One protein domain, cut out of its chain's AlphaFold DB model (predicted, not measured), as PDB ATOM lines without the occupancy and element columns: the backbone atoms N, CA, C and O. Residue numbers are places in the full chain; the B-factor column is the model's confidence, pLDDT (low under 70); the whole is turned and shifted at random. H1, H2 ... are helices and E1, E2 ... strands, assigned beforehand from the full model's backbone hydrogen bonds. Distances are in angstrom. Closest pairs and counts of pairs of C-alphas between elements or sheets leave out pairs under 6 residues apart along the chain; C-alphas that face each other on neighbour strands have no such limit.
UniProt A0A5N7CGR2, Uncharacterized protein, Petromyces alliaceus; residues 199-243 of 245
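AT A GLANCE: This is residues 199 to 243 of the 245 residues of an uncharacterized protein of Petromyces alliaceus (UniProt A0A5N7CGR2). With little regular structure, this is a small hairpin of strands E1 and E2, with one short helix, H1, near E1, and a long loop from which residues 207 to 213 stick out and make the length. The 45 printed residues hold H1, E1 and E2 in that order, a mixed class with only 17 residues in named elements. The whole is compact, radius of gyration of the C-alphas 10.5 A, spanning 32 by 22 by 14 A.

IN THESE COORDINATES: E1, residues 233 to 236, is 9.9 A long; E2, residues 239 to 242, is 9.8 A and ends at C-alpha 242 (121.364, 124.978, 181.022). H1, residues 220 to 228, is 12.4 A and begins at C-alpha 220 (112.593, 118.134, 188.411).

HOW THE PARTS SIT: E1 and E2 form an antiparallel hairpin at 148 degrees, with N 236 and O 239 within hydrogen-bond range at 2.9 A. The closest C-alphas of H1 and E1, Phe 223 and Val 234, are 6.6 A apart. H1 and E2 are apart. In H1 every O i to N i+4 pair is within hydrogen-bond range.

THE WHOLE: The farthest C-alphas, Asn 211 and Ser 242, are 32.1 A apart. The printed part has no cut, and both links are tight. Residues 204 to 216 and 238 to 243 have pLDDT under 70.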
ATOM      1  N   GLY A 199     122.019 114.968 180.023       78.50
ATOM      2  CA  GLY A 199     120.867 114.141 180.370       78.50
ATOM      3  C   GLY A 199     119.739 114.371 179.369       78.50
ATOM      4  O   GLY A 199     119.118 115.435 179.369       78.50
ATOM      5  N   HIS A 200     119.472 113.398 178.503       77.38
ATOM      6  CA  HIS A 200     118.328 113.437 177.592       77.38
ATOM      7  C   HIS A 200     117.040 113.405 178.431       77.38
ATOM      8  O   HIS A 200     116.755 112.395 179.062       77.38
ATOM      9  N   ARG A 201     116.328 114.541 178.537       71.94
ATOM     10  CA  ARG A 201     115.086 114.707 179.333       71.94
ATOM     11  C   ARG A 201     115.208 114.374 180.825       71.94
ATOM     12  O   ARG A 201     114.209 114.121 181.505       71.94
ATOM     13  N   GLY A 202     116.432 114.452 181.347       76.81
ATOM     14  CA  GLY A 202     116.797 114.048 182.703       76.81
ATOM     15  C   GLY A 202     117.518 112.701 182.732       76.81
ATOM     16  O   GLY A 202     118.325 112.411 181.850       76.81
ATOM     17  N   LEU A 203     117.304 111.921 183.794       73.19
ATOM     18  CA  LEU A 203     117.839 110.571 183.950       73.19
ATOM     19  C   LEU A 203     116.780 109.563 183.507       73.19
ATOM     20  O   LEU A 203     116.051 108.988 184.315       73.19
ATOM     21  N   GLU A 204     116.685 109.372 182.200       67.88
ATOM     22  CA  GLU A 204     115.772 108.398 181.619       67.88
ATOM     23  C   GLU A 204     116.300 106.972 181.801       67.88
ATOM     24  O   GLU A 204     117.241 106.536 181.140       67.88
ATOM     25  N   GLN A 205     115.662 106.208 182.687       64.50
ATOM     26  CA  GLN A 205     115.829 104.756 182.760       64.50
ATOM     27  C   GLN A 205     114.459 104.079 182.854       64.50
ATOM     28  O   GLN A 205     114.063 103.556 183.896       64.50
ATOM     29  N   ASN A 206     113.734 104.070 181.734       58.59
ATOM     30  CA  ASN A 206     112.529 103.257 181.576       58.59
ATOM     31  C   ASN A 206     112.927 101.814 181.233       58.59
ATOM     32  O   ASN A 206     112.890 101.385 180.082       58.59
ATOM     33  N   THR A 207     113.363 101.049 182.230       61.28
ATOM     34  CA  THR A 207     113.632  99.613 182.076       61.28
ATOM     35  C   THR A 207     112.311  98.835 182.046       61.28
ATOM     36  O   THR A 207     111.413  99.099 182.838       61.28
ATOM     37  N   ALA A 208     112.167  97.818 181.194       59.81
ATOM     38  CA  ALA A 208     110.925  97.031 181.112       59.81
ATOM     39  C   ALA A 208     110.553  96.286 182.421       59.81
ATOM     40  O   ALA A 208     109.418  95.839 182.594       59.81
ATOM     41  N   SER A 209     111.496  96.157 183.360       63.00
ATOM     42  CA  SER A 209     111.293  95.551 184.676       63.00
ATOM     43  C   SER A 209     110.572  96.507 185.638       63.00
ATOM     44  O   SER A 209     111.179  97.425 186.188       63.00
ATOM     45  N   ARG A 210     109.284  96.258 185.893       57.53
ATOM     46  CA  ARG A 210     108.402  97.063 186.766       57.53
ATOM     47  C   ARG A 210     108.581  96.801 188.270       57.53
ATOM     48  O   ARG A 210     107.603  96.734 189.008       57.53
ATOM     49  N   ASN A 211     109.813  96.632 188.742       65.81
ATOM     50  CA  ASN A 211     110.055  96.332 190.160       65.81
ATOM     51  C   ASN A 211     110.049  97.587 191.056       65.81
ATOM     52  O   ASN A 211     110.050  97.457 192.276       65.81
ATOM     53  N   TYR A 212     110.043  98.789 190.472       63.53
ATOM     54  CA  TYR A 212     110.010 100.070 191.181       63.53
ATOM     55  C   TYR A 212     109.366 101.166 190.318       63.53
ATOM     56  O   TYR A 212     109.321 101.054 189.091       63.53
ATOM     57  N   LEU A 213     108.861 102.221 190.970       61.16
ATOM     58  CA  LEU A 213     108.350 103.420 190.303       61.16
ATOM     59  C   LEU A 213     109.516 104.118 189.589       61.16
ATOM     60  O   LEU A 213     110.522 104.446 190.217       61.16
ATOM     61  N   GLN A 214     109.401 104.303 188.279       67.69
ATOM     62  CA  GLN A 214     110.434 104.948 187.473       67.69
ATOM     63  C   GLN A 214     110.281 106.465 187.536       67.69
ATOM     64  O   GLN A 214     109.164 106.982 187.574       67.69
ATOM     65  N   LEU A 215     111.411 107.174 187.554       65.81
ATOM     66  CA  LEU A 215     111.416 108.626 187.426       65.81
ATOM     67  C   LEU A 215     110.920 108.984 186.022       65.81
ATOM     68  O   LEU A 215     111.498 108.548 185.029       65.81
ATOM     69  N   GLY A 216     109.834 109.753 185.951       69.81
ATOM     70  CA  GLY A 216     109.297 110.239 184.682       69.81
ATOM     71  C   GLY A 216     110.247 111.218 183.985       69.81
ATOM     72  O   GLY A 216     111.036 111.910 184.635       69.81
ATOM     73  N   GLU A 217     110.150 111.294 182.659       76.69
ATOM     74  CA  GLU A 217     110.856 112.292 181.848       76.69
ATOM     75  C   GLU A 217     110.406 113.722 182.193       76.69
ATOM     76  O   GLU A 217     109.294 113.937 182.680       76.69
ATOM     77  N   ASN A 218     111.257 114.716 181.912       77.38
ATOM     78  CA  ASN A 218     110.903 116.142 181.988       77.38
ATOM     79  C   ASN A 218     110.394 116.612 183.371       77.38
ATOM     80  O   ASN A 218     109.683 117.612 183.478       77.38
ATOM     81  N   ASN A 219     110.776 115.895 184.430       76.94
ATOM     82  CA  ASN A 219     110.457 116.216 185.817       76.94
ATOM     83  C   ASN A 219     111.716 116.687 186.570       76.94
ATOM     84  O   ASN A 219     112.825 116.214 186.315       76.94
ATOM     85  N   VAL A 220     111.536 117.570 187.555       81.19
ATOM     86  CA  VAL A 220     112.593 118.134 188.411       81.19
ATOM     87  C   VAL A 220     113.447 117.040 189.060       81.19
ATOM     88  O   VAL A 220     114.672 117.144 189.085       81.19
ATOM     89  N   GLU A 221     112.829 115.959 189.540       80.00
ATOM     90  CA  GLU A 221     113.561 114.844 190.159       80.00
ATOM     91  C   GLU A 221     114.467 114.099 189.165       80.00
ATOM     92  O   GLU A 221     115.577 113.687 189.516       80.00
ATOM     93  N   SER A 222     114.026 113.967 187.910       79.12
ATOM     94  CA  SER A 222     114.802 113.344 186.834       79.12
ATOM     95  C   SER A 222     116.005 114.208 186.451       79.12
ATOM     96  O   SER A 222     117.120 113.707 186.297       79.12
ATOM     97  N   PHE A 223     115.824 115.529 186.416       84.81
ATOM     98  CA  PHE A 223     116.906 116.489 186.193       84.81
ATOM     99  C   PHE A 223     117.948 116.462 187.303       84.81
ATOM    100  O   PHE A 223     119.142 116.319 187.036       84.81
ATOM    101  N   LEU A 224     117.506 116.530 188.557       82.62
ATOM    102  CA  LEU A 224     118.407 116.479 189.702       82.62
ATOM    103  C   LEU A 224     119.200 115.165 189.736       82.62
ATOM    104  O   LEU A 224     120.377 115.155 190.097       82.62
ATOM    105  N   SER A 225     118.577 114.061 189.329       81.81
ATOM    106  CA  SER A 225     119.239 112.758 189.242       81.81
ATOM    107  C   SER A 225     120.283 112.706 188.123       81.81
ATOM    108  O   SER A 225     121.378 112.197 188.354       81.81
ATOM    109  N   ALA A 226     120.009 113.296 186.956       82.50
ATOM    110  CA  ALA A 226     120.995 113.421 185.880       82.50
ATOM    111  C   ALA A 226     122.206 114.259 186.317       82.50
ATOM    112  O   ALA A 226     123.349 113.858 186.095       82.50
ATOM    113  N   ALA A 227     121.966 115.377 187.009       83.31
ATOM    114  CA  ALA A 227     123.030 116.218 187.556       83.31
ATOM    115  C   ALA A 227     123.901 115.460 188.569       83.31
ATOM    116  O   ALA A 227     125.128 115.518 188.503       83.31
ATOM    117  N   LYS A 228     123.286 114.664 189.456       84.19
ATOM    118  CA  LYS A 228     124.010 113.781 190.392       84.19
ATOM    119  C   LYS A 228     124.870 112.727 189.686       84.19
ATOM    120  O   LYS A 228     125.867 112.298 190.257       84.19
ATOM    121  N   GLN A 229     124.516 112.332 188.463       80.75
ATOM    122  CA  GLN A 229     125.310 111.426 187.621       80.75
ATOM    123  C   GLN A 229     126.345 112.148 186.743       80.75
ATOM    124  O   GLN A 229     126.990 111.525 185.902       80.75
ATOM    125  N   GLY A 230     126.538 113.452 186.949       80.62
ATOM    126  CA  GLY A 230     127.550 114.247 186.262       80.62
ATOM    127  C   GLY A 230     127.065 114.915 184.977       80.62
ATOM    128  O   GLY A 230     127.871 115.533 184.280       80.62
ATOM    129  N   ALA A 231     125.770 114.830 184.648       82.62
ATOM    130  CA  ALA A 231     125.230 115.599 183.537       82.62
ATOM    131  C   ALA A 231     125.353 117.094 183.846       82.62
ATOM    132  O   ALA A 231     124.904 117.583 184.880       82.62
ATOM    133  N   THR A 232     125.969 117.836 182.932       77.31
ATOM    134  CA  THR A 232     126.144 119.289 183.079       77.31
ATOM    135  C   THR A 232     124.942 120.056 182.510       77.31
ATOM    136  O   THR A 232     124.716 121.222 182.840       77.31
ATOM    137  N   ILE A 233     124.163 119.396 181.648       76.75
ATOM    138  CA  ILE A 233     122.992 119.930 180.945       76.75
ATOM    139  C   ILE A 233     121.897 118.863 180.928       76.75
ATOM    140  O   ILE A 233     122.207 117.673 180.874       76.75
ATOM    141  N   VAL A 234     120.635 119.295 180.895       78.06
ATOM    142  CA  VAL A 234     119.505 118.446 180.505       78.06
ATOM    143  C   VAL A 234     118.731 119.034 179.330       78.06
ATOM    144  O   VAL A 234     118.638 120.250 179.146       78.06
ATOM    145  N   GLU A 235     118.162 118.153 178.526       76.12
ATOM    146  CA  GLU A 235     117.164 118.510 177.521       76.12
ATOM    147  C   GLU A 235     115.770 118.585 178.166       76.12
ATOM    148  O   GLU A 235     115.487 117.831 179.090       76.12
ATOM    149  N   PHE A 236     114.898 119.486 177.710       74.94
ATOM    150  CA  PHE A 236     113.488 119.549 178.109       74.94
ATOM    151  C   PHE A 236     112.609 119.819 176.884       74.94
ATOM    152  O   PHE A 236     112.638 120.907 176.296       74.94
ATOM    153  N   GLY A 237     111.816 118.825 176.475       71.12
ATOM    154  CA  GLY A 237     111.079 118.880 175.206       71.12
ATOM    155  C   GLY A 237     112.023 119.096 174.014       71.12
ATOM    156  O   GLY A 237     113.026 118.411 173.905       71.12
ATOM    157  N   ASN A 238     111.738 120.081 173.150       58.34
ATOM    158  CA  ASN A 238     112.601 120.442 172.006       58.34
ATOM    159  C   ASN A 238     113.621 121.555 172.336       58.34
ATOM    160  O   ASN A 238     114.133 122.216 171.430       58.34
ATOM    161  N   LYS A 239     113.848 121.859 173.620       52.28
ATOM    162  CA  LYS A 239     114.722 122.953 174.066       52.28
ATOM    163  C   LYS A 239     115.783 122.432 175.034       52.28
ATOM    164  O   LYS A 239     115.513 121.590 175.882       52.28
ATOM    165  N   ILE A 240     116.993 122.975 174.935       53.56
ATOM    166  CA  ILE A 240     118.093 122.681 175.862       53.56
ATOM    167  C   ILE A 240     118.011 123.666 177.033       53.56
ATOM    168  O   ILE A 240     117.947 124.876 176.808       53.56
ATOM    169  N   VAL A 241     118.025 123.170 178.274       56.47
ATOM    170  CA  VAL A 241     118.000 124.004 179.487       56.47
ATOM    171  C   VAL A 241     119.337 123.865 180.210       56.47
ATOM    172  O   VAL A 241     119.763 122.770 180.574       56.47
ATOM    173  N   SER A 242     120.039 124.984 180.401       47.31
ATOM    174  CA  SER A 242     121.364 124.978 181.022       47.31
ATOM    175  C   SER A 242     121.300 125.105 182.545       47.31
ATOM    176  O   SER A 242     120.653 126.020 183.055       47.31
ATOM    177  N   ARG A 243     122.132 124.296 183.210       48.81
ATOM    178  CA  ARG A 243     122.562 124.365 184.615       48.81
ATOM    179  C   ARG A 243     121.489 124.015 185.656       48.81
ATOM    180  O   ARG A 243     120.769 124.867 186.158       48.81
TER     181      ARG A 243